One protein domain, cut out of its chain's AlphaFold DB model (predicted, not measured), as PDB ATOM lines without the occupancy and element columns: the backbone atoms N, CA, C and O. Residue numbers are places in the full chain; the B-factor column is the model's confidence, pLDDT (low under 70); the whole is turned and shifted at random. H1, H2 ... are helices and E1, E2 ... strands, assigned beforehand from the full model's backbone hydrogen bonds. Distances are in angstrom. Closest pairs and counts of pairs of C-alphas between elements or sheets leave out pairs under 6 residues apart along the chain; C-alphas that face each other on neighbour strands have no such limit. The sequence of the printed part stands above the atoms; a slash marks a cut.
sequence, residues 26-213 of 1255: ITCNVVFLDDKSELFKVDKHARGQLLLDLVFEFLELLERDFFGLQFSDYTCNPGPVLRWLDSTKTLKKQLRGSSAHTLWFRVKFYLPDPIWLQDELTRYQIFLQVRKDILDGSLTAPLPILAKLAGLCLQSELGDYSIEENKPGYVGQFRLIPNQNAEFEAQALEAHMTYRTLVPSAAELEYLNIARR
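What this domain is: This is residues 26 to 213 of the 1255 residues of an uncharacterized protein of Schistocephalus solidus (UniProt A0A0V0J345). Two lobes stand side by side: a strongly twisted five-stranded sheet with H1 packed on one face, in two layers, and a cluster of helices. In the cluster H4 sits between H6 and H7, short H5 packs on H6, and H3 stands between H7 and the sheet's E5. The printed part has 188 residues, with seven named helices and five named strands in the order E1 E2 H1 E3 E4 H2 E5 H3 H4 H5 H6 H7; the class is mixed, helices and strands. The mixed sheet runs E2 E1 E5 E3 E4. The whole is compact, with a radius of gyration of the C-alphas of 18.7 A and spans of 56 by 38 by 31 A.

How they stand to each other: Start with E1, residues 26 to 31, and E2, residues 37 to 43, an antiparallel hairpin; N 28 and O 40, 2.8 A apart, are within hydrogen-bond range. Beside E1 find its parallel neighbour E5, residues 100 to 107, with N 29 and O 101 at 2.8 A. E5 is antiparallel to E3, residues 67 to 73, with N 70 and O 104 at 2.8 A. E3 forms a hairpin with the edge strand E4, residues 81 to 84, with N 71 and O 83 at 2.9 A. H1, residues 48 to 58, is on the sheet at a height over the sheet of 5.5 A, over none of its strands; its closest C-alphas to E3 are Leu 52 and Gly 68, 7.0 A apart. H2, residues 91 to 94, only grazes the sheet. E2, H1, E3 and E4, H2, E5 are split strand-helix-strand units, in each of which a helix comes between two strands of the sheet that are not neighbours: E1 and E5 are between E2 and E3 in the sheet, and E3 is between E4 and E5, and each unit has a right-handed crossover. H3, residues 120 to 135, only grazes the sheet, its closest C-alphas to E5 being Ile 126 and Val 107, 6.6 A apart. H3 touches H7, residues 200 to 211, at a steep tilt of 49 degrees, the same way, closest at C-alphas 127 and 204, 6.0 A. H7 touches H4, residues 143 to 158, at a shallow tilt of 17 degrees, opposite ways, closest at C-alphas 200 and 156, 4.0 A. H4 touches H6, residues 182 to 194, at a steep tilt of 57 degrees, closest at C-alphas 151 and 192, 3.9 A. H6, with residues 185 to 189 alone, touches H5, residues 170 to 173, closest at C-alphas 185 and 171, 5.9 A. Every O i to N i+4 pair is within hydrogen-bond range in H1, H3, H6 and H7, and 11 of 12 are in H4; H2 and H5 are too short for such a pair.

Where its parts are: Find C-alpha 26 at (121.536, 165.484, 125.067), where E1 begins. E5, the longest strand, runs 23.0 A to C-alpha 107 at (137.605, 155.122, 111.067). H3 runs 22.5 A, H4 21.9 A and H6 18.4 A. H7 runs 16.4 A to C-alpha 211 at (150.760, 149.542, 108.340).

The domain as a whole: The C-alphas farthest apart, of His 45 and Ile 163, are 56.2 A apart. The printed part has no cut. The links E5 to H3 and H4 to H5 are long. The model's mean pLDDT over the printed part is 89.4; residues 76 to 78 are under 70.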
ATOM      1  N   ILE A  26     120.437 166.374 124.685       88.19
ATOM      2  CA  ILE A  26     121.536 165.484 125.067       88.19
ATOM      3  C   ILE A  26     122.855 166.229 124.839       88.19
ATOM      4  O   ILE A  26     123.011 166.962 123.859       88.19
ATOM      5  N   THR A  27     123.805 166.040 125.753       91.88
ATOM      6  CA  THR A  27     125.197 166.463 125.571       91.88
ATOM      7  C   THR A  27     126.018 165.265 125.099       91.88
ATOM      8  O   THR A  27     126.056 164.231 125.760       91.88
ATOM      9  N   CYS A  28     126.665 165.401 123.951       94.19
ATOM     10  CA  CYS A  28     127.549 164.412 123.353       94.19
ATOM     11  C   CYS A  28     128.985 164.922 123.466       94.19
ATOM     12  O   CYS A  28     129.360 165.851 122.753       94.19
ATOM     13  N   ASN A  29     129.775 164.330 124.361       95.62
ATOM     14  CA  ASN A  29     131.216 164.544 124.385       95.62
ATOM     15  C   ASN A  29     131.844 163.684 123.289       95.62
ATOM     16  O   ASN A  29     131.762 162.458 123.362       95.62
ATOM     17  N   VAL A  30     132.417 164.304 122.262       96.62
ATOM     18  CA  VAL A  30     133.036 163.589 121.143       96.62
ATOM     19  C   VAL A  30     134.545 163.634 121.316       96.62
ATOM     20  O   VAL A  30     135.143 164.700 121.215       96.62
ATOM     21  N   VAL A  31     135.142 162.473 121.579       96.31
ATOM     22  CA  VAL A  31     136.593 162.266 121.649       96.31
ATOM     23  C   VAL A  31     137.112 161.970 120.244       96.31
ATOM     24  O   VAL A  31     136.573 161.098 119.556       96.31
ATOM     25  N   PHE A  32     138.141 162.696 119.818       95.88
ATOM     26  CA  PHE A  32     138.741 162.571 118.492       95.88
ATOM     27  C   PHE A  32     139.830 161.480 118.452       95.88
ATOM     28  O   PHE A  32     139.857 160.574 119.292       95.88
ATOM     29  N   LEU A  33     140.667 161.497 117.412       94.50
ATOM     30  CA  LEU A  33     141.745 160.521 117.208       94.50
ATOM     31  C   LEU A  33     143.083 160.984 117.800       94.50
ATOM     32  O   LEU A  33     143.904 160.150 118.152       94.50
ATOM     33  N   ASP A  34     143.238 162.290 118.009       89.81
ATOM     34  CA  ASP A  34     144.284 162.937 118.811       89.81
ATOM     35  C   ASP A  34     143.881 163.095 120.297       89.81
ATOM     36  O   ASP A  34     144.373 163.979 120.990       89.81
ATOM     37  N   ASP A  35     142.920 162.285 120.765       89.50
ATOM     38  CA  ASP A  35     142.351 162.203 122.129       89.50
ATOM     39  C   ASP A  35     141.770 163.494 122.759       89.50
ATOM     40  O   ASP A  35     141.072 163.428 123.775       89.50
ATOM     41  N   LYS A  36     141.920 164.659 122.118       90.88
ATOM     42  CA  LYS A  36     141.168 165.888 122.429       90.88
ATOM     43  C   LYS A  36     139.660 165.645 122.244       90.88
ATOM     44  O   LYS A  36     139.245 164.758 121.492       90.88
ATOM     45  N   SER A  37     138.811 166.430 122.914       92.50
ATOM     46  CA  SER A  37     137.348 166.260 122.847       92.50
ATOM     47  C   SER A  37     136.563 167.578 122.807       92.50
ATOM     48  O   SER A  37     137.060 168.612 123.243       92.50
ATOM     49  N   GLU A  38     135.353 167.542 122.237       93.19
ATOM     50  CA  GLU A  38     134.446 168.695 122.076       93.19
ATOM     51  C   GLU A  38     133.001 168.330 122.472       93.19
ATOM     52  O   GLU A  38     132.522 167.219 122.220       93.19
ATOM     53  N   LEU A  39     132.283 169.286 123.073       93.12
ATOM     54  CA  LEU A  39     130.945 169.083 123.644       93.12
ATOM     55  C   LEU A  39     129.821 169.553 122.707       93.12
ATOM     56  O   LEU A  39     129.409 170.715 122.710       93.12
ATOM     57  N   PHE A  40     129.226 168.616 121.973       91.94
ATOM     58  CA  PHE A  40     128.091 168.868 121.086       91.94
ATOM     59  C   PHE A  40     126.764 168.762 121.850       91.94
ATOM     60  O   PHE A  40     126.457 167.729 122.443       91.94
ATOM     61  N   LYS A  41     125.932 169.810 121.824       91.06
ATOM     62  CA  LYS A  41     124.581 169.790 122.418       91.06
ATOM     63  C   LYS A  41     123.535 169.673 121.319       91.06
ATOM     64  O   LYS A  41     123.435 170.549 120.468       91.06
ATOM     65  N   VAL A  42     122.770 168.583 121.343       90.00
ATOM     66  CA  VAL A  42     121.841 168.199 120.269       90.00
ATOM     67  C   VAL A  42     120.494 167.799 120.876       90.00
ATOM     68  O   VAL A  42     120.437 167.248 121.977       90.00
ATOM     69  N   ASP A  43     119.386 168.059 120.180       87.62
ATOM     70  CA  ASP A  43     118.086 167.527 120.597       87.62
ATOM     71  C   ASP A  43     118.113 165.987 120.620       87.62
ATOM     72  O   ASP A  43     118.496 165.323 119.656       87.62
ATOM     73  N   LYS A  44     117.636 165.405 121.723       86.25
ATOM     74  CA  LYS A  44     117.487 163.955 121.909       86.25
ATOM     75  C   LYS A  44     116.612 163.297 120.829       86.25
ATOM     76  O   LYS A  44     116.762 162.097 120.588       86.25
ATOM     77  N   HIS A  45     115.692 164.033 120.197       88.94
ATOM     78  CA  HIS A  45     114.849 163.517 119.113       88.94
ATOM     79  C   HIS A  45     115.491 163.629 117.719       88.94
ATOM     80  O   HIS A  45     115.008 162.965 116.797       88.94
ATOM     81  N   ALA A  46     116.604 164.353 117.559       89.31
ATOM     82  CA  ALA A  46     117.351 164.402 116.304       89.31
ATOM     83  C   ALA A  46     117.889 163.020 115.892       89.31
ATOM     84  O   ALA A  46     118.133 162.145 116.729       89.31
ATOM     85  N   ARG A  47     118.089 162.818 114.585       93.31
ATOM     86  CA  ARG A  47     118.728 161.614 114.021       93.31
ATOM     87  C   ARG A  47     120.239 161.634 114.265       93.31
ATOM     88  O   ARG A  47     120.829 162.711 114.294       93.31
ATOM     89  N   GLY A  48     120.866 160.458 114.355       91.69
ATOM     90  CA  GLY A  48     122.323 160.326 114.491       91.69
ATOM     91  C   GLY A  48     123.109 161.061 113.400       91.69
ATOM     92  O   GLY A  48     124.185 161.579 113.679       91.69
ATOM     93  N   GLN A  49     122.528 161.197 112.201       92.50
ATOM     94  CA  GLN A  49     123.086 161.985 111.101       92.50
ATOM     95  C   GLN A  49     123.412 163.436 111.499       92.50
ATOM     96  O   GLN A  49     124.484 163.907 111.155       92.50
ATOM     97  N   LEU A  50     122.570 164.115 112.292       91.44
ATOM     98  CA  LEU A  50     122.827 165.510 112.679       91.44
ATOM     99  C   LEU A  50     124.082 165.648 113.556       91.44
ATOM    100  O   LEU A  50     124.832 166.607 113.413       91.44
ATOM    101  N   LEU A  51     124.329 164.684 114.450       94.38
ATOM    102  CA  LEU A  51     125.545 164.674 115.266       94.38
ATOM    103  C   LEU A  51     126.782 164.341 114.417       94.38
ATOM    104  O   LEU A  51     127.833 164.937 114.631       94.38
ATOM    105  N   LEU A  52     126.649 163.435 113.443       94.94
ATOM    106  CA  LEU A  52     127.713 163.127 112.483       94.94
ATOM    107  C   LEU A  52     128.066 164.356 111.633       94.94
ATOM    108  O   LEU A  52     129.232 164.722 111.573       94.94
ATOM    109  N   ASP A  53     127.077 165.044 111.057       91.81
ATOM    110  CA  ASP A  53     127.300 166.241 110.240       91.81
ATOM    111  C   ASP A  53     127.957 167.375 111.034       91.81
ATOM    112  O   ASP A  53     128.919 167.965 110.550       91.81
ATOM    113  N   LEU A  54     127.514 167.630 112.274       92.50
ATOM    114  CA  LEU A  54     128.133 168.627 113.160       92.50
ATOM    115  C   LEU A  54     129.592 168.287 113.514       92.50
ATOM    116  O   LEU A  54     130.409 169.196 113.664       92.50
ATOM    117  N   VAL A  55     129.923 166.999 113.657       93.75
ATOM    118  CA  VAL A  55     131.290 166.520 113.917       93.75
ATOM    119  C   VAL A  55     132.159 166.624 112.664       93.75
ATOM    120  O   VAL A  55     133.269 167.145 112.737       93.75
ATOM    121  N   PHE A  56     131.651 166.194 111.507       93.31
ATOM    122  CA  PHE A  56     132.355 166.305 110.231       93.31
ATOM    123  C   PHE A  56     132.584 167.769 109.827       93.31
ATOM    124  O   PHE A  56     133.646 168.095 109.311       93.31
ATOM    125  N   GLU A  57     131.633 168.668 110.092       88.06
ATOM    126  CA  GLU A  57     131.789 170.112 109.868       88.06
ATOM    127  C   GLU A  57     132.792 170.749 110.841       88.06
ATOM    128  O   GLU A  57     133.600 171.577 110.428       88.06
ATOM    129  N   PHE A  58     132.791 170.346 112.118       88.38
ATOM    130  CA  PHE A  58     133.778 170.806 113.103       88.38
ATOM    131  C   PHE A  58     135.212 170.382 112.746       88.38
ATOM    132  O   PHE A  58     136.148 171.136 112.998       88.38
ATOM    133  N   LEU A  59     135.371 169.204 112.134       87.75
ATOM    134  CA  LEU A  59     136.642 168.708 111.604       87.75
ATOM    135  C   LEU A  59     136.953 169.183 110.174       87.75
ATOM    136  O   LEU A  59     138.010 168.841 109.669       87.75
ATOM    137  N   GLU A  60     136.065 169.932 109.509       86.31
ATOM    138  CA  GLU A  60     136.194 170.335 108.091       86.31
ATOM    139  C   GLU A  60     136.337 169.159 107.096       86.31
ATOM    140  O   GLU A  60     136.820 169.321 105.977       86.31
ATOM    141  N   LEU A  61     135.869 167.970 107.485       86.44
ATOM    142  CA  LEU A  61     136.075 166.717 106.764       86.44
ATOM    143  C   LEU A  61     135.225 166.628 105.482       86.44
ATOM    144  O   LEU A  61     133.987 166.727 105.518       86.44
ATOM    145  N   LEU A  62     135.907 166.365 104.362       83.50
ATOM    146  CA  LEU A  62     135.307 166.225 103.033       83.50
ATOM    147  C   LEU A  62     134.867 164.783 102.736       83.50
ATOM    148  O   LEU A  62     133.705 164.563 102.394       83.50
ATOM    149  N   GLU A  63     135.751 163.795 102.906       87.50
ATOM    150  CA  GLU A  63     135.480 162.385 102.579       87.50
ATOM    151  C   GLU A  63     134.821 161.646 103.758       87.50
ATOM    152  O   GLU A  63     135.365 160.728 104.377       87.50
ATOM    153  N   ARG A  64     133.610 162.089 104.100       91.31
ATOM    154  CA  ARG A  64     132.887 161.719 105.332       91.31
ATOM    155  C   ARG A  64     132.552 160.234 105.447       91.31
ATOM    156  O   ARG A  64     132.387 159.724 106.553       91.31
ATOM    157  N   ASP A  65     132.435 159.549 104.313       89.62
ATOM    158  CA  ASP A  65     131.911 158.182 104.232       89.62
ATOM    159  C   ASP A  65     132.781 157.146 104.970       89.62
ATOM    160  O   ASP A  65     132.257 156.122 105.408       89.62
ATOM    161  N   PHE A  66     134.081 157.412 105.152       93.38
ATOM    162  CA  PHE A  66     135.033 156.486 105.786       93.38
ATOM    163  C   PHE A  66     134.925 156.404 107.318       93.38
ATOM    164  O   PHE A  66     135.504 155.497 107.917       93.38
ATOM    165  N   PHE A  67     134.196 157.316 107.968       96.25
ATOM    166  CA  PHE A  67     134.250 157.526 109.420       96.25
ATOM    167  C   PHE A  67     132.902 157.306 110.116       96.25
ATOM    168  O   PHE A  67     131.841 157.162 109.505       96.25
ATOM    169  N   GLY A  68     132.930 157.299 111.446       96.19
ATOM    170  CA  GLY A  68     131.723 157.336 112.257       96.19
ATOM    171  C   GLY A  68     131.995 157.668 113.718       96.19
ATOM    172  O   GLY A  68     133.132 157.858 114.142       96.19
ATOM    173  N   LEU A  69     130.914 157.696 114.493       97.25
ATOM    174  CA  LEU A  69     130.960 157.793 115.947       97.25
ATOM    175  C   LEU A  69     130.660 156.420 116.549       97.25
ATOM    176  O   LEU A  69     129.670 155.788 116.175       97.25
ATOM    177  N   GLN A  70     131.487 155.973 117.485       95.25
ATOM    178  CA  GLN A  70     131.238 154.806 118.327       95.25
ATOM    179  C   GLN A  70     130.773 155.241 119.720       95.25
ATOM    180  O   GLN A  70     131.135 156.315 120.187       95.25
ATOM    181  N   PHE A  71     129.990 154.409 120.405       93.56
ATOM    182  CA  PHE A  71     129.603 154.602 121.806       93.56
ATOM    183  C   PHE A  71     129.481 153.258 122.536       93.56
ATOM    184  O   PHE A  71     129.282 152.214 121.907       93.56
ATOM    185  N   SER A  72     129.577 153.276 123.866       89.69
ATOM    186  CA  SER A  72     129.471 152.075 124.702       89.69
ATOM    187  C   SER A  72     128.014 151.771 125.051       89.69
ATOM    188  O   SER A  72     127.352 152.534 125.752       89.69
ATOM    189  N   ASP A  73     127.502 150.631 124.589       84.75
ATOM    190  CA  ASP A  73     126.190 150.113 124.974       84.75
ATOM    191  C   ASP A  73     126.338 149.173 126.179       84.75
ATOM    192  O   ASP A  73     126.593 147.974 126.036       84.75
ATOM    193  N   TYR A  74     126.163 149.747 127.370       81.06
ATOM    194  CA  TYR A  74     126.213 149.062 128.667       81.06
ATOM    195  C   TYR A  74     125.036 148.102 128.917       81.06
ATOM    196  O   TYR A  74     125.042 147.387 129.912       81.06
ATOM    197  N   THR A  75     124.030 148.022 128.034       73.19
ATOM    198  CA  THR A  75     122.886 147.097 128.210       73.19
ATOM    199  C   THR A  75     123.219 145.675 127.724       73.19
ATOM    200  O   THR A  75     122.478 145.068 126.946       73.19
ATOM    201  N   CYS A  76     124.399 145.178 128.104       65.50
ATOM    202  CA  CYS A  76     125.017 143.932 127.653       65.50
ATOM    203  C   CYS A  76     125.677 143.195 128.823       65.50
ATOM    204  O   CYS A  76     126.557 143.752 129.470       65.50
ATOM    205  N   ASN A  77     125.358 141.910 128.979       59.44
ATOM    206  CA  ASN A  77     126.146 140.978 129.787       59.44
ATOM    207  C   ASN A  77     126.988 140.116 128.820       59.44
ATOM    208  O   ASN A  77     126.471 139.768 127.752       59.44
ATOM    209  N   PRO A  78     128.252 139.772 129.142       60.28
ATOM    210  CA  PRO A  78     128.953 140.010 130.411       60.28
ATOM    211  C   PRO A  78     129.612 141.399 130.550       60.28
ATOM    212  O   PRO A  78     130.234 141.670 131.568       60.28
ATOM    213  N   GLY A  79     129.495 142.285 129.559       72.50
ATOM    214  CA  GLY A  79     130.047 143.640 129.639       72.50
ATOM    215  C   GLY A  79     129.664 144.522 128.445       72.50
ATOM    216  O   GLY A  79     129.085 144.012 127.475       72.50
ATOM    217  N   PRO A  80     129.987 145.830 128.486       80.81
ATOM    218  CA  PRO A  80     129.585 146.799 127.469       80.81
ATOM    219  C   PRO A  80     130.028 146.393 126.060       80.81
ATOM    220  O   PRO A  80     131.083 145.788 125.859       80.81
ATOM    221  N   VAL A  81     129.206 146.739 125.069       85.25
ATOM    222  CA  VAL A  81     129.491 146.477 123.651       85.25
ATOM    223  C   VAL A  81     129.618 147.793 122.910       85.25
ATOM    224  O   VAL A  81     128.693 148.605 122.912       85.25
ATOM    225  N   LEU A  82     130.753 147.978 122.246       87.62
ATOM    226  CA  LEU A  82     131.013 149.138 121.406       87.62
ATOM    227  C   LEU A  82     130.090 149.109 120.176       87.62
ATOM    228  O   LEU A  82     129.910 148.065 119.539       87.62
ATOM    229  N   ARG A  83     129.453 150.238 119.860       90.56
ATOM    230  CA  ARG A  83     128.470 150.344 118.776       90.56
ATOM    231  C   ARG A  83     128.663 151.599 117.947       90.56
ATOM    232  O   ARG A  83     128.745 152.695 118.484       90.56
ATOM    233  N   TRP A  84     128.630 151.430 116.629       94.31
ATOM    234  CA  TRP A  84     128.489 152.533 115.684       94.31
ATOM    235  C   TRP A  84     127.143 153.242 115.862       94.31
ATOM    236  O   TRP A  84     126.095 152.594 115.942       94.31
ATOM    237  N   LEU A  85     127.174 154.572 115.868       95.06
ATOM    238  CA  LEU A  85     125.996 155.425 115.819       95.06
ATOM    239  C   LEU A  85     125.288 155.254 114.471       95.06
ATOM    240  O   LEU A  85     125.858 155.492 113.405       95.06
ATOM    241  N   ASP A  86     124.023 154.854 114.515       92.75
ATOM    242  CA  ASP A  86     123.186 154.714 113.333       92.75
ATOM    243  C   ASP A  86     122.653 156.091 112.913       92.75
ATOM    244  O   ASP A  86     121.911 156.737 113.662       92.75
ATOM    245  N   SER A  87     123.015 156.537 111.711       92.31
ATOM    246  CA  SER A  87     122.613 157.835 111.163       92.31
ATOM    247  C   SER A  87     121.096 157.981 111.003       92.31
ATOM    248  O   SER A  87     120.564 159.082 111.152       92.31
ATOM    249  N   THR A  88     120.375 156.882 110.760       91.62
ATOM    250  CA  THR A  88     118.922 156.877 110.515       91.62
ATOM    251  C   THR A  88     118.101 156.978 111.802       91.62
ATOM    252  O   THR A  88     116.970 157.474 111.785       91.62
ATOM    253  N   LYS A  89     118.650 156.517 112.934       93.38
ATOM    254  CA  LYS A  89     117.933 156.407 114.212       93.38
ATOM    255  C   LYS A  89     118.098 157.664 115.069       93.38
ATOM    256  O   LYS A  89     119.159 158.274 115.133       93.38
ATOM    257  N   THR A  90     117.041 158.026 115.792       92.94
ATOM    258  CA  THR A  90     117.038 159.161 116.733       92.94
ATOM    259  C   THR A  90     117.961 158.912 117.929       92.94
ATOM    260  O   THR A  90     117.916 157.806 118.474       92.94
ATOM    261  N   LEU A  91     118.710 159.919 118.394       91.00
ATOM    262  CA  LEU A  91     119.685 159.797 119.490       91.00
ATOM    263  C   LEU A  91     119.085 159.110 120.733       91.00
ATOM    264  O   LEU A  91     119.612 158.085 121.156       91.00
ATOM    265  N   LYS A  92     117.906 159.545 121.208       89.50
ATOM    266  CA  LYS A  92     117.145 158.955 122.340       89.50
ATOM    267  C   LYS A  92     116.872 157.441 122.236       89.50
ATOM    268  O   LYS A  92     116.597 156.796 123.245       89.50
ATOM    269  N   LYS A  93     116.880 156.848 121.034       89.69
ATOM    270  CA  LYS A  93     116.670 155.391 120.855       89.69
ATOM    271  C   LYS A  93     117.961 154.584 121.038       89.69
ATOM    272  O   LYS A  93     117.870 153.393 121.348       89.69
ATOM    273  N   GLN A  94     119.111 155.227 120.833       90.81
ATOM    274  CA  GLN A  94     120.454 154.637 120.822       90.81
ATOM    275  C   GLN A  94     121.189 154.925 122.135       90.81
ATOM    276  O   GLN A  94     121.570 153.999 122.844       90.81
ATOM    277  N   LEU A  95     121.299 156.210 122.476       89.06
ATOM    278  CA  LEU A  95     121.877 156.727 123.708       89.06
ATOM    279  C   LEU A  95     120.794 156.695 124.798       89.06
ATOM    280  O   LEU A  95     119.746 157.332 124.656       89.06
ATOM    281  N   ARG A  96     121.006 155.902 125.855       80.25
ATOM    282  CA  ARG A  96     120.011 155.604 126.906       80.25
ATOM    283  C   ARG A  96     120.569 155.850 128.309       80.25
ATOM    284  O   ARG A  96     121.773 155.772 128.519       80.25
ATOM    285  N   GLY A  97     119.689 156.106 129.276       71.81
ATOM    286  CA  GLY A  97     120.046 156.311 130.686       71.81
ATOM    287  C   GLY A  97     120.464 157.750 130.997       71.81
ATOM    288  O   GLY A  97     119.746 158.450 131.701       71.81
ATOM    289  N   SER A  98     121.589 158.202 130.441       75.56
ATOM    290  CA  SER A  98     122.176 159.517 130.754       75.56
ATOM    291  C   SER A  98     121.634 160.676 129.895       75.56
ATOM    292  O   SER A  98     121.105 160.472 128.798       75.56
ATOM    293  N   SER A  99     121.826 161.913 130.369       79.12
ATOM    294  CA  SER A  99     121.727 163.159 129.586       79.12
ATOM    295  C   SER A  99     123.055 163.569 128.927       79.12
ATOM    296  O   SER A  99     123.049 164.386 128.003       79.12
ATOM    297  N   ALA A 100     124.175 162.988 129.369       86.56
ATOM    298  CA  ALA A 100     125.520 163.188 128.839       86.56
ATOM    299  C   ALA A 100     126.135 161.848 128.398       86.56
ATOM    300  O   ALA A 100     126.114 160.879 129.156       86.56
ATOM    301  N   HIS A 101     126.672 161.787 127.179       91.00
ATOM    302  CA  HIS A 101     127.241 160.571 126.584       91.00
ATOM    303  C   HIS A 101     128.601 160.857 125.963       91.00
ATOM    304  O   HIS A 101     128.732 161.829 125.220       91.00
ATOM    305  N   THR A 102     129.578 159.986 126.208       93.62
ATOM    306  CA  THR A 102     130.842 159.977 125.461       93.62
ATOM    307  C   THR A 102     130.673 159.168 124.179       93.62
ATOM    308  O   THR A 102     130.111 158.069 124.196       93.62
ATOM    309  N   LEU A 103     131.154 159.720 123.068       96.00
ATOM    310  CA  LEU A 103     131.281 159.050 121.782       96.00
ATOM    311  C   LEU A 103     132.709 159.226 121.264       96.00
ATOM    312  O   LEU A 103     133.347 160.244 121.522       96.00
ATOM    313  N   TRP A 104     133.192 158.259 120.493       96.94
ATOM    314  CA  TRP A 104     134.533 158.263 119.915       96.94
ATOM    315  C   TRP A 104     134.448 158.378 118.396       96.94
ATOM    316  O   TRP A 104     133.819 157.542 117.747       96.94
ATOM    317  N   PHE A 105     135.072 159.404 117.824       97.50
ATOM    318  CA  PHE A 105     135.274 159.521 116.382       97.50
ATOM    319  C   PHE A 105     136.333 158.502 115.946       97.50
ATOM    320  O   PHE A 105     137.418 158.444 116.530       97.50
ATOM    321  N   ARG A 106     135.988 157.642 114.982       96.50
ATOM    322  CA  ARG A 106     136.797 156.490 114.552       96.50
ATOM    323  C   ARG A 106     136.650 156.231 113.053       96.50
ATOM    324  O   ARG A 106     135.591 156.503 112.475       96.50
ATOM    325  N   VAL A 107     137.682 155.657 112.437       96.25
ATOM    326  CA  VAL A 107     137.605 155.122 111.067       96.25
ATOM    327  C   VAL A 107     136.704 153.894 111.078       96.25
ATOM    328  O   VAL A 107     136.839 152.996 111.908       96.25
ATOM    329  N   LYS A 108     135.747 153.875 110.158       94.06
ATOM    330  CA  LYS A 108     134.730 152.832 110.021       94.06
ATOM    331  C   LYS A 108     135.033 151.874 108.873       94.06
ATOM    332  O   LYS A 108     134.674 150.701 108.960       94.06
ATOM    333  N   PHE A 109     135.696 152.368 107.829       93.62
ATOM    334  CA  PHE A 109     136.138 151.585 106.682       93.62
ATOM    335  C   PHE A 109     137.595 151.933 106.367       93.62
ATOM    336  O   PHE A 109     137.884 153.011 105.852       93.62
ATOM    337  N   TYR A 110     138.509 151.020 106.685       92.88
ATOM    338  CA  TYR A 110     139.922 151.140 106.330       92.88
ATOM    339  C   TYR A 110     140.096 150.753 104.858       92.88
ATOM    340  O   TYR A 110     139.486 149.785 104.395       92.88
ATOM    341  N   LEU A 111     140.903 151.511 104.115       87.38
ATOM    342  CA  LEU A 111     141.118 151.266 102.690       87.38
ATOM    343  C   LEU A 111     142.307 150.321 102.449       87.38
ATOM    344  O   LEU A 111     143.332 150.475 103.107       87.38
ATOM    345  N   PRO A 112     142.217 149.395 101.473       82.62
ATOM    346  CA  PRO A 112     143.355 148.592 101.015       82.62
ATOM    347  C   PRO A 112     144.567 149.420 100.563       82.62
ATOM    348  O   PRO A 112     145.705 148.958 100.668       82.62
ATOM    349  N   ASP A 113     144.324 150.633 100.056       81.31
ATOM    350  CA  ASP A 113     145.362 151.565  99.628       81.31
ATOM    351  C   ASP A 113     145.042 153.012 100.074       81.31
ATOM    352  O   ASP A 113     143.966 153.527  99.746       81.31
ATOM    353  N   PRO A 114     145.937 153.690 100.823       80.19
ATOM    354  CA  PRO A 114     145.746 155.075 101.254       80.19
ATOM    355  C   PRO A 114     145.867 156.101 100.115       80.19
ATOM    356  O   PRO A 114     145.455 157.246 100.308       80.19
ATOM    357  N   ILE A 115     146.379 155.730  98.930       75.31
ATOM    358  CA  ILE A 115     146.451 156.639  97.770       75.31
ATOM    359  C   ILE A 115     145.069 156.956  97.177       75.31
ATOM    360  O   ILE A 115     144.904 157.922  96.438       75.31
ATOM    361  N   TRP A 116     144.049 156.161  97.514       78.56
ATOM    362  CA  TRP A 116     142.669 156.403  97.088       78.56
ATOM    363  C   TRP A 116     142.037 157.629  97.778       78.56
ATOM    364  O   TRP A 116     141.033 158.148  97.287       78.56
ATOM    365  N   LEU A 117     142.633 158.109  98.876       80.25
ATOM    366  CA  LEU A 117     142.206 159.291  99.625       80.25
ATOM    367  C   LEU A 117     142.639 160.574  98.905       80.25
ATOM    368  O   LEU A 117     143.833 160.857  98.770       80.25
ATOM    369  N   GLN A 118     141.658 161.356  98.469       78.19
ATOM    370  CA  GLN A 118     141.869 162.610  97.747       78.19
ATOM    371  C   GLN A 118     142.252 163.750  98.697       78.19
ATOM    372  O   GLN A 118     143.007 164.643  98.321       78.19
ATOM    373  N   ASP A 119     141.740 163.715  99.929       82.44
ATOM    374  CA  ASP A 119     141.972 164.734 100.949       82.44
ATOM    375  C   ASP A 119     143.100 164.347 101.927       82.44
ATOM    376  O   ASP A 119     143.152 163.250 102.490       82.44
ATOM    377  N   GLU A 120     144.009 165.292 102.152       81.12
ATOM    378  CA  GLU A 120     145.144 165.173 103.068       81.12
ATOM    379  C   GLU A 120     144.692 165.127 104.532       81.12
ATOM    380  O   GLU A 120     145.229 164.348 105.315       81.12
ATOM    381  N   LEU A 121     143.632 165.858 104.896       87.88
ATOM    382  CA  LEU A 121     143.068 165.805 106.245       87.88
ATOM    383  C   LEU A 121     142.414 164.453 106.538       87.88
ATOM    384  O   LEU A 121     142.618 163.882 107.609       87.88
ATOM    385  N   THR A 122     141.684 163.905 105.570       90.88
ATOM    386  CA  THR A 122     141.144 162.542 105.606       90.88
ATOM    387  C   THR A 122     142.257 161.506 105.820       90.88
ATOM    388  O   THR A 122     142.118 160.626 106.675       90.88
ATOM    389  N   ARG A 123     143.387 161.630 105.108       92.06
ATOM    390  CA  ARG A 123     144.567 160.764 105.285       92.06
ATOM    391  C   ARG A 123     145.212 160.923 106.665       92.06
ATOM    392  O   ARG A 123     145.446 159.904 107.312       92.06
ATOM    393  N   TYR A 124     145.380 162.148 107.165       94.25
ATOM    394  CA  TYR A 124     145.882 162.409 108.519       94.25
ATOM    395  C   TYR A 124     144.983 161.794 109.610       94.25
ATOM    396  O   TYR A 124     145.476 161.172 110.549       94.25
ATOM    397  N   GLN A 125     143.651 161.874 109.475       95.00
ATOM    398  CA  GLN A 125     142.739 161.200 110.413       95.00
ATOM    399  C   GLN A 125     142.902 159.668 110.377       95.00
ATOM    400  O   GLN A 125     142.867 159.026 111.424       95.00
ATOM    401  N   ILE A 126     143.118 159.063 109.204       95.44
ATOM    402  CA  ILE A 126     143.362 157.613 109.097       95.44
ATOM    403  C   ILE A 126     144.742 157.232 109.668       95.44
ATOM    404  O   ILE A 126     144.845 156.218 110.356       95.44
ATOM    405  N   PHE A 127     145.774 158.063 109.493       96.69
ATOM    406  CA  PHE A 127     147.069 157.927 110.177       96.69
ATOM    407  C   PHE A 127     146.917 157.935 111.710       96.69
ATOM    408  O   PHE A 127     147.385 157.007 112.372       96.69
ATOM    409  N   LEU A 128     146.191 158.909 112.274       96.19
ATOM    410  CA  LEU A 128     145.944 158.985 113.720       96.19
ATOM    411  C   LEU A 128     145.192 157.758 114.257       96.19
ATOM    412  O   LEU A 128     145.528 157.262 115.331       96.19
ATOM    413  N   GLN A 129     144.210 157.233 113.514       96.81
ATOM    414  CA  GLN A 129     143.542 155.981 113.883       96.81
ATOM    415  C   GLN A 129     144.523 154.813 113.937       96.81
ATOM    416  O   GLN A 129     144.547 154.110 114.936       96.81
ATOM    417  N   VAL A 130     145.346 154.615 112.907       96.94
ATOM    418  CA  VAL A 130     146.265 153.468 112.838       96.94
ATOM    419  C   VAL A 130     147.346 153.555 113.924       96.94
ATOM    420  O   VAL A 130     147.679 152.547 114.546       96.94
ATOM    421  N   ARG A 131     147.825 154.767 114.239       95.50
ATOM    422  CA  ARG A 131     148.672 155.021 115.417       95.50
ATOM    423  C   ARG A 131     147.967 154.637 116.715       95.50
ATOM    424  O   ARG A 131     148.576 154.005 117.578       95.50
ATOM    425  N   LYS A 132     146.683 154.969 116.846       94.94
ATOM    426  CA  LYS A 132     145.875 154.589 118.004       94.94
ATOM    427  C   LYS A 132     145.628 153.082 118.081       94.94
ATOM    428  O   LYS A 132     145.743 152.522 119.162       94.94
ATOM    429  N   ASP A 133     145.405 152.406 116.958       95.25
ATOM    430  CA  ASP A 133     145.219 150.952 116.906       95.25
ATOM    431  C   ASP A 133     146.461 150.202 117.420       95.25
ATOM    432  O   ASP A 133     146.319 149.171 118.084       95.25
ATOM    433  N   ILE A 134     147.665 150.730 117.152       95.38
ATOM    434  CA  ILE A 134     148.944 150.227 117.681       95.38
ATOM    435  C   ILE A 134     149.075 150.523 119.183       95.38
ATOM    436  O   ILE A 134     149.428 149.625 119.947       95.38
ATOM    437  N   LEU A 135     148.766 151.750 119.622       93.19
ATOM    438  CA  LEU A 135     148.834 152.167 121.032       93.19
ATOM    439  C   LEU A 135     147.832 151.437 121.940       93.19
ATOM    440  O   LEU A 135     148.168 151.107 123.076       93.19
ATOM    441  N   ASP A 136     146.646 151.124 121.423       90.00
ATOM    442  CA  ASP A 136     145.620 150.314 122.088       90.00
ATOM    443  C   ASP A 136     145.948 148.797 122.000       90.00
ATOM    444  O   ASP A 136     145.187 147.953 122.477       90.00
ATOM    445  N   GLY A 137     147.075 148.418 121.374       89.19
ATOM    446  CA  GLY A 137     147.556 147.035 121.240       89.19
ATOM    447  C   GLY A 137     146.752 146.150 120.279       89.19
ATOM    448  O   GLY A 137     146.976 144.939 120.226       89.19
ATOM    449  N   SER A 138     145.818 146.733 119.524       89.69
ATOM    450  CA  SER A 138     144.934 146.019 118.594       89.69
ATOM    451  C   SER A 138     145.592 145.712 117.244       89.69
ATOM    452  O   SER A 138     145.303 144.676 116.647       89.69
ATOM    453  N   LEU A 139     146.525 146.561 116.800       93.38
ATOM    454  CA  LEU A 139     147.346 146.367 115.608       93.38
ATOM    455  C   LEU A 139     148.772 145.976 116.016       93.38
ATOM    456  O   LEU A 139     149.635 146.817 116.252       93.38
ATOM    457  N   THR A 140     149.023 144.672 116.135       91.31
ATOM    458  CA  THR A 140     150.329 144.139 116.556       91.31
ATOM    459  C   THR A 140     151.288 143.958 115.380       91.31
ATOM    460  O   THR A 140     150.900 143.379 114.366       91.31
ATOM    461  N   ALA A 141     152.556 144.343 115.548       92.00
ATOM    462  CA  ALA A 141     153.634 144.099 114.583       92.00
ATOM    463  C   ALA A 141     154.965 143.746 115.290       92.00
ATOM    464  O   ALA A 141     155.111 144.040 116.479       92.00
ATOM    465  N   PRO A 142     155.945 143.138 114.593       92.31
ATOM    466  CA  PRO A 142     157.306 142.954 115.104       92.31
ATOM    467  C   PRO A 142     157.988 144.282 115.468       92.31
ATOM    468  O   PRO A 142     157.786 145.291 114.789       92.31
ATOM    469  N   LEU A 143     158.856 144.262 116.488       91.00
ATOM    470  CA  LEU A 143     159.523 145.458 117.025       91.00
ATOM    471  C   LEU A 143     160.227 146.324 115.951       91.00
ATOM    472  O   LEU A 143     159.975 147.527 115.939       91.00
ATOM    473  N   PRO A 144     160.971 145.766 114.965       93.19
ATOM    474  CA  PRO A 144     161.619 146.576 113.925       93.19
ATOM    475  C   PRO A 144     160.649 147.245 112.937       93.19
ATOM    476  O   PRO A 144     161.023 148.195 112.252       93.19
ATOM    477  N   ILE A 145     159.403 146.764 112.829       95.00
ATOM    478  CA  ILE A 145     158.352 147.432 112.042       95.00
ATOM    479  C   ILE A 145     157.732 148.558 112.872       95.00
ATOM    480  O   ILE A 145     157.560 149.666 112.367       95.00
ATOM    481  N   LEU A 146     157.468 148.306 114.160       95.50
ATOM    482  CA  LEU A 146     156.999 149.335 115.089       95.50
ATOM    483  C   LEU A 146     158.006 150.491 115.221       95.50
ATOM    484  O   LEU A 146     157.586 151.640 115.260       95.50
ATOM    485  N   ALA A 147     159.315 150.215 115.224       95.50
ATOM    486  CA  ALA A 147     160.361 151.239 115.299       95.50
ATOM    487  C   ALA A 147     160.398 152.139 114.048       95.50
ATOM    488  O   ALA A 147     160.520 153.356 114.158       95.50
ATOM    489  N   LYS A 148     160.198 151.566 112.851       96.38
ATOM    490  CA  LYS A 148     160.069 152.332 111.596       96.38
ATOM    491  C   LYS A 148     158.817 153.206 111.580       96.38
ATOM    492  O   LYS A 148     158.892 154.379 111.225       96.38
ATOM    493  N   LEU A 149     157.684 152.656 112.017       97.31
ATOM    494  CA  LEU A 149     156.439 153.409 112.190       97.31
ATOM    495  C   LEU A 149     156.612 154.542 113.219       97.31
ATOM    496  O   LEU A 149     156.180 155.663 112.973       97.31
ATOM    497  N   ALA A 150     157.304 154.294 114.330       96.56
ATOM    498  CA  ALA A 150     157.646 155.313 115.319       96.56
ATOM    499  C   ALA A 150     158.540 156.425 114.745       96.56
ATOM    500  O   ALA A 150     158.220 157.596 114.931       96.56
ATOM    501  N   GLY A 151     159.586 156.086 113.983       95.88
ATOM    502  CA  GLY A 151     160.435 157.070 113.302       95.88
ATOM    503  C   GLY A 151     159.670 157.947 112.301       95.88
ATOM    504  O   GLY A 151     159.870 159.157 112.271       95.88
ATOM    505  N   LEU A 152     158.738 157.361 111.537       96.25
ATOM    506  CA  LEU A 152     157.829 158.101 110.648       96.25
ATOM    507  C   LEU A 152     156.846 158.989 111.423       96.25
ATOM    508  O   LEU A 152     156.560 160.106 111.003       96.25
ATOM    509  N   CYS A 153     156.346 158.518 112.567       95.38
ATOM    510  CA  CYS A 153     155.469 159.304 113.431       95.38
ATOM    511  C   CYS A 153     156.198 160.522 114.021       95.38
ATOM    512  O   CYS A 153     155.628 161.611 114.041       95.38
ATOM    513  N   LEU A 154     157.448 160.354 114.464       94.38
ATOM    514  CA  LEU A 154     158.290 161.459 114.932       94.38
ATOM    515  C   LEU A 154     158.520 162.471 113.802       94.38
ATOM    516  O   LEU A 154     158.194 163.639 113.985       94.38
ATOM    517  N   GLN A 155     158.924 162.010 112.614       93.19
ATOM    518  CA  GLN A 155     159.104 162.859 111.427       93.19
ATOM    519  C   GLN A 155     157.824 163.646 111.067       93.19
ATOM    520  O   GLN A 155     157.898 164.806 110.667       93.19
ATOM    521  N   SER A 156     156.634 163.052 111.236       92.38
ATOM    522  CA  SER A 156     155.355 163.725 110.944       92.38
ATOM    523  C   SER A 156     154.947 164.813 111.949       92.38
ATOM    524  O   SER A 156     154.221 165.738 111.588       92.38
ATOM    525  N   GLU A 157     155.407 164.725 113.200       88.56
ATOM    526  CA  GLU A 157     155.043 165.666 114.274       88.56
ATOM    527  C   GLU A 157     156.152 166.702 114.543       88.56
ATOM    528  O   GLU A 157     155.849 167.809 114.985       88.56
ATOM    529  N   LEU A 158     157.418 166.355 114.268       87.12
ATOM    530  CA  LEU A 158     158.616 167.153 114.570       87.12
ATOM    531  C   LEU A 158     159.341 167.702 113.330       87.12
ATOM    532  O   LEU A 158     160.082 168.670 113.456       87.12
ATOM    533  N   GLY A 159     159.148 167.113 112.147       85.12
ATOM    534  CA  GLY A 159     159.978 167.404 110.976       85.12
ATOM    535  C   GLY A 159     161.313 166.653 111.013       85.12
ATOM    536  O   GLY A 159     161.372 165.513 111.458       85.12
ATOM    537  N   ASP A 160     162.379 167.268 110.501       86.62
ATOM    538  CA  ASP A 160     163.699 166.638 110.382       86.62
ATOM    539  C   ASP A 160     164.441 166.530 111.719       86.62
ATOM    540  O   ASP A 160     164.558 167.515 112.444       86.62
ATOM    541  N   TYR A 161     165.070 165.377 111.978       86.25
ATOM    542  CA  TYR A 161     165.962 165.227 113.129       86.25
ATOM    543  C   TYR A 161     167.103 166.269 113.131       86.25
ATOM    544  O   TYR A 161     167.972 166.271 112.248       86.25
ATOM    545  N   SER A 162     167.135 167.095 114.178       83.88
ATOM    546  CA  SER A 162     168.181 168.070 114.497       83.88
ATOM    547  C   SER A 162     168.800 167.756 115.859       83.88
ATOM    548  O   SER A 162     168.089 167.581 116.845       83.88
ATOM    549  N   ILE A 163     170.134 167.729 115.950       80.69
ATOM    550  CA  ILE A 163     170.842 167.444 117.211       80.69
ATOM    551  C   ILE A 163     170.666 168.554 118.267       80.69
ATOM    552  O   ILE A 163     170.807 168.299 119.462       80.69
ATOM    553  N   GLU A 164     170.329 169.771 117.833       74.12
ATOM    554  CA  GLU A 164     170.128 170.941 118.696       74.12
ATOM    555  C   GLU A 164     168.740 170.921 119.362       74.12
ATOM    556  O   GLU A 164     168.606 171.211 120.554       74.12
ATOM    557  N   GLU A 165     167.713 170.513 118.611       75.62
ATOM    558  CA  GLU A 165     166.319 170.463 119.071       75.62
ATOM    559  C   GLU A 165     165.966 169.103 119.700       75.62
ATOM    560  O   GLU A 165     165.285 169.028 120.723       75.62
ATOM    561  N   ASN A 166     166.462 168.003 119.128       84.25
ATOM    562  CA  ASN A 166     166.112 166.637 119.512       84.25
ATOM    563  C   ASN A 166     167.188 166.013 120.420       84.25
ATOM    564  O   ASN A 166     167.838 165.012 120.085       84.25
ATOM    565  N   LYS A 167     167.359 166.626 121.597       81.06
ATOM    566  CA  LYS A 167     168.296 166.205 122.655       81.06
ATOM    567  C   LYS A 167     168.105 164.725 123.043       81.06
ATOM    568  O   LYS A 167     166.961 164.263 123.063       81.06
ATOM    569  N   PRO A 168     169.172 163.978 123.400       80.75
ATOM    570  CA  PRO A 168     169.082 162.559 123.755       80.75
ATOM    571  C   PRO A 168     167.937 162.242 124.730       80.75
ATOM    572  O   PRO A 168     167.788 162.900 125.756       80.75
ATOM    573  N   GLY A 169     167.120 161.242 124.388       83.12
ATOM    574  CA  GLY A 169     165.942 160.841 125.168       83.12
ATOM    575  C   GLY A 169     164.607 161.482 124.758       83.12
ATOM    576  O   GLY A 169     163.575 161.047 125.263       83.12
ATOM    577  N   TYR A 170     164.565 162.442 123.819       91.12
ATOM    578  CA  TYR A 170     163.298 163.071 123.385       91.12
ATOM    579  C   TYR A 170     162.230 162.070 122.898       91.12
ATOM    580  O   TYR A 170     161.042 162.327 123.060       91.12
ATOM    581  N   VAL A 171     162.626 160.912 122.350       91.50
ATOM    582  CA  VAL A 171     161.695 159.861 121.894       91.50
ATOM    583  C   VAL A 171     160.785 159.373 123.030       91.50
ATOM    584  O   VAL A 171     159.600 159.148 122.796       91.50
ATOM    585  N   GLY A 172     161.288 159.301 124.268       88.88
ATOM    586  CA  GLY A 172     160.505 158.906 125.445       88.88
ATOM    587  C   GLY A 172     159.408 159.901 125.846       88.88
ATOM    588  O   GLY A 172     158.501 159.546 126.598       88.88
ATOM    589  N   GLN A 173     159.429 161.129 125.310       88.56
ATOM    590  CA  GLN A 173     158.345 162.108 125.472       88.56
ATOM    591  C   GLN A 173     157.106 161.732 124.641       88.56
ATOM    592  O   GLN A 173     155.993 162.162 124.945       88.56
ATOM    593  N   PHE A 174     157.279 160.905 123.605       90.75
ATOM    594  CA  PHE A 174     156.212 160.451 122.723       90.75
ATOM    595  C   PHE A 174     155.832 159.017 123.069       90.75
ATOM    596  O   PHE A 174     156.661 158.109 123.011       90.75
ATOM    597  N   ARG A 175     154.549 158.773 123.367       92.38
ATOM    598  CA  ARG A 175     154.041 157.399 123.422       92.38
ATOM    599  C   ARG A 175     153.773 156.909 122.004       92.38
ATOM    600  O   ARG A 175     152.926 157.459 121.297       92.38
ATOM    601  N   LEU A 176     154.522 155.886 121.600       93.31
ATOM    602  CA  LEU A 176     154.527 155.328 120.248       93.31
ATOM    603  C   LEU A 176     154.117 153.844 120.233       93.31
ATOM    604  O   LEU A 176     153.533 153.397 119.249       93.31
ATOM    605  N   ILE A 177     154.341 153.099 121.327       94.50
ATOM    606  CA  ILE A 177     153.868 151.710 121.511       94.50
ATOM    607  C   ILE A 177     153.318 151.447 122.933       94.50
ATOM    608  O   ILE A 177     153.641 152.194 123.862       94.50
ATOM    609  N   PRO A 178     152.515 150.377 123.152       90.19
ATOM    610  CA  PRO A 178     151.910 150.089 124.460       90.19
ATOM    611  C   PRO A 178     152.932 149.842 125.577       90.19
ATOM    612  O   PRO A 178     152.734 150.312 126.694       90.19
ATOM    613  N   ASN A 179     154.042 149.161 125.262       88.25
ATOM    614  CA  ASN A 179     155.103 148.755 126.193       88.25
ATOM    615  C   ASN A 179     156.462 149.309 125.731       88.25
ATOM    616  O   ASN A 179     157.337 148.563 125.302       88.25
ATOM    617  N   GLN A 180     156.603 150.635 125.746       92.50
ATOM    618  CA  GLN A 180     157.814 151.322 125.290       92.50
ATOM    619  C   GLN A 180     159.008 151.062 126.225       92.50
ATOM    620  O   GLN A 180     158.846 151.100 127.446       92.50
ATOM    621  N   ASN A 181     160.185 150.782 125.655       93.38
ATOM    622  CA  ASN A 181     161.435 150.517 126.373       93.38
ATOM    623  C   ASN A 181     162.633 151.204 125.679       93.38
ATOM    624  O   ASN A 181     162.535 151.609 124.522       93.38
ATOM    625  N   ALA A 182     163.773 151.308 126.367       91.88
ATOM    626  CA  ALA A 182     164.950 152.024 125.856       91.88
ATOM    627  C   ALA A 182     165.530 151.428 124.552       91.88
ATOM    628  O   ALA A 182     166.033 152.165 123.708       91.88
ATOM    629  N   GLU A 183     165.429 150.107 124.359       91.75
ATOM    630  CA  GLU A 183     165.848 149.431 123.121       91.75
ATOM    631  C   GLU A 183     165.009 149.895 121.919       91.75
ATOM    632  O   GLU A 183     165.546 150.262 120.873       91.75
ATOM    633  N   PHE A 184     163.684 149.940 122.085       95.06
ATOM    634  CA  PHE A 184     162.768 150.465 121.082       95.06
ATOM    635  C   PHE A 184     162.986 151.957 120.831       95.06
ATOM    636  O   PHE A 184     162.945 152.389 119.683       95.06
ATOM    637  N   GLU A 185     163.223 152.750 121.877       94.75
ATOM    638  CA  GLU A 185     163.466 154.188 121.738       94.75
ATOM    639  C   GLU A 185     164.762 154.475 120.972       94.75
ATOM    640  O   GLU A 185     164.780 155.387 120.149       94.75
ATOM    641  N   ALA A 186     165.802 153.650 121.141       91.88
ATOM    642  CA  ALA A 186     167.010 153.700 120.319       91.88
ATOM    643  C   ALA A 186     166.733 153.330 118.846       91.88
ATOM    644  O   ALA A 186     167.150 154.062 117.949       91.88
ATOM    645  N   GLN A 187     165.975 152.259 118.579       94.31
ATOM    646  CA  GLN A 187     165.600 151.872 117.207       94.31
ATOM    647  C   GLN A 187     164.683 152.912 116.531       94.31
ATOM    648  O   GLN A 187     164.796 153.156 115.332       94.31
ATOM    649  N   ALA A 188     163.777 153.546 117.281       93.75
ATOM    650  CA  ALA A 188     162.899 154.608 116.792       93.75
ATOM    651  C   ALA A 188     163.654 155.931 116.565       93.75
ATOM    652  O   ALA A 188     163.348 156.651 115.614       93.75
ATOM    653  N   LEU A 189     164.665 156.227 117.393       92.88
ATOM    654  CA  LEU A 189     165.605 157.332 117.202       92.88
ATOM    655  C   LEU A 189     166.422 157.153 115.921       92.88
ATOM    656  O   LEU A 189     166.432 158.048 115.078       92.88
ATOM    657  N   GLU A 190     167.061 155.992 115.755       91.88
ATOM    658  CA  GLU A 190     167.807 155.638 114.543       91.88
ATOM    659  C   GLU A 190     166.899 155.739 113.311       91.88
ATOM    660  O   GLU A 190     167.243 156.400 112.330       91.88
ATOM    661  N   ALA A 191     165.689 155.175 113.387       91.75
ATOM    662  CA  ALA A 191     164.703 155.277 112.324       91.75
ATOM    663  C   ALA A 191     164.389 156.747 111.980       91.75
ATOM    664  O   ALA A 191     164.496 157.112 110.809       91.75
ATOM    665  N   HIS A 192     164.080 157.599 112.969       93.81
ATOM    666  CA  HIS A 192     163.820 159.032 112.766       93.81
ATOM    667  C   HIS A 192     165.008 159.757 112.112       93.81
ATOM    668  O   HIS A 192     164.812 160.476 111.135       93.81
ATOM    669  N   MET A 193     166.244 159.483 112.546       89.56
ATOM    670  CA  MET A 193     167.458 160.009 111.902       89.56
ATOM    671  C   MET A 193     167.538 159.643 110.409       89.56
ATOM    672  O   MET A 193     168.011 160.451 109.609       89.56
ATOM    673  N   THR A 194     167.040 158.466 109.998       90.38
ATOM    674  CA  THR A 194     166.971 158.111 108.568       90.38
ATOM    675  C   THR A 194     165.878 158.848 107.793       90.38
ATOM    676  O   THR A 194     165.986 158.924 106.569       90.38
ATOM    677  N   TYR A 195     164.817 159.341 108.447       87.25
ATOM    678  CA  TYR A 195     163.628 159.883 107.771       87.25
ATOM    679  C   TYR A 195     163.763 161.330 107.284       87.25
ATOM    680  O   TYR A 195     162.881 161.781 106.557       87.25
ATOM    681  N   ARG A 196     164.900 161.978 107.564       75.38
ATOM    682  CA  ARG A 196     165.274 163.330 107.127       75.38
ATOM    683  C   ARG A 196     164.873 163.661 105.675       75.38
ATOM    684  O   ARG A 196     164.959 162.818 104.780       75.38
ATOM    685  N   THR A 197     164.480 164.916 105.467       77.12
ATOM    686  CA  THR A 197     163.863 165.539 104.284       77.12
ATOM    687  C   THR A 197     162.478 165.011 103.889       77.12
ATOM    688  O   THR A 197     162.025 165.275 102.774       77.12
ATOM    689  N   LEU A 198     161.786 164.257 104.751       71.19
ATOM    690  CA  LEU A 198     160.442 163.744 104.472       71.19
ATOM    691  C   LEU A 198     159.385 164.658 105.108       71.19
ATOM    692  O   LEU A 198     159.252 164.710 106.330       71.19
ATOM    693  N   VAL A 199     158.623 165.375 104.278       82.50
ATOM    694  CA  VAL A 199     157.548 166.267 104.751       82.50
ATOM    695  C   VAL A 199     156.445 165.486 105.491       82.50
ATOM    696  O   VAL A 199     156.200 164.325 105.140       82.50
ATOM    697  N   PRO A 200     155.735 166.093 106.468       81.44
ATOM    698  CA  PRO A 200     154.794 165.382 107.335       81.44
ATOM    699  C   PRO A 200     153.789 164.479 106.618       81.44
ATOM    700  O   PRO A 200     153.719 163.291 106.922       81.44
ATOM    701  N   SER A 201     153.093 164.968 105.589       77.81
ATOM    702  CA  SER A 201     152.078 164.172 104.888       77.81
ATOM    703  C   SER A 201     152.637 163.067 103.982       77.81
ATOM    704  O   SER A 201     151.913 162.129 103.636       77.81
ATOM    705  N   ALA A 202     153.934 163.107 103.659       81.19
ATOM    706  CA  ALA A 202     154.643 161.983 103.050       81.19
ATOM    707  C   ALA A 202     155.057 160.938 104.106       81.19
ATOM    708  O   ALA A 202     154.977 159.738 103.836       81.19
ATOM    709  N   ALA A 203     155.418 161.368 105.322       87.56
ATOM    710  CA  ALA A 203     155.650 160.467 106.452       87.56
ATOM    711  C   ALA A 203     154.354 159.762 106.902       87.56
ATOM    712  O   ALA A 203     154.354 158.547 107.094       87.56
ATOM    713  N   GLU A 204     153.230 160.485 106.965       91.69
ATOM    714  CA  GLU A 204     151.885 159.940 107.214       91.69
ATOM    715  C   GLU A 204     151.471 158.902 106.153       91.69
ATOM    716  O   GLU A 204     150.941 157.838 106.485       91.69
ATOM    717  N   LEU A 205     151.718 159.188 104.867       88.00
ATOM    718  CA  LEU A 205     151.407 158.265 103.773       88.00
ATOM    719  C   LEU A 205     152.255 156.988 103.850       88.00
ATOM    720  O   LEU A 205     151.714 155.891 103.701       88.00
ATOM    721  N   GLU A 206     153.558 157.107 104.118       90.00
ATOM    722  CA  GLU A 206     154.432 155.934 104.193       90.00
ATOM    723  C   GLU A 206     154.185 155.098 105.458       90.00
ATOM    724  O   GLU A 206     154.202 153.866 105.408       90.00
ATOM    725  N   TYR A 207     153.816 155.741 106.569       96.56
ATOM    726  CA  TYR A 207     153.320 155.061 107.768       96.56
ATOM    727  C   TYR A 207     152.124 154.156 107.432       96.56
ATOM    728  O   TYR A 207     152.085 152.985 107.817       96.56
ATOM    729  N   LEU A 208     151.173 154.661 106.637       95.00
ATOM    730  CA  LEU A 208     150.024 153.886 106.167       95.00
ATOM    731  C   LEU A 208     150.408 152.797 105.142       95.00
ATOM    732  O   LEU A 208     149.814 151.718 105.170       95.00
ATOM    733  N   ASN A 209     151.413 153.015 104.286       92.19
ATOM    734  CA  ASN A 209     151.930 151.997 103.352       92.19
ATOM    735  C   ASN A 209     152.613 150.807 104.031       92.19
ATOM    736  O   ASN A 209     152.563 149.690 103.504       92.19
ATOM    737  N   ILE A 210     153.243 151.036 105.181       93.25
ATOM    738  CA  ILE A 210     153.796 149.976 106.026       93.25
ATOM    739  C   ILE A 210     152.657 149.300 106.797       93.25
ATOM    740  O   ILE A 210     152.505 148.079 106.732       93.25
ATOM    741  N   ALA A 211     151.809 150.079 107.476       95.19
ATOM    742  CA  ALA A 211     150.760 149.542 108.340       95.19
ATOM    743  C   ALA A 211     149.707 148.707 107.589       95.19
ATOM    744  O   ALA A 211     149.271 147.684 108.114       95.19
ATOM    745  N   ARG A 212     149.350 149.064 106.344       92.44
ATOM    746  CA  ARG A 212     148.364 148.323 105.524       92.44
ATOM    747  C   ARG A 212     148.762 146.890 105.154       92.44
ATOM    748  O   ARG A 212     147.949 146.156 104.601       92.44
ATOM    749  N   ARG A 213     150.007 146.492 105.439       91.25
ATOM    750  CA  ARG A 213     150.546 145.142 105.201       91.25
ATOM    751  C   ARG A 213     150.455 144.228 106.431       91.25
ATOM    752  O   ARG A 213     150.822 143.062 106.340       91.25
TER     753      ARG A 213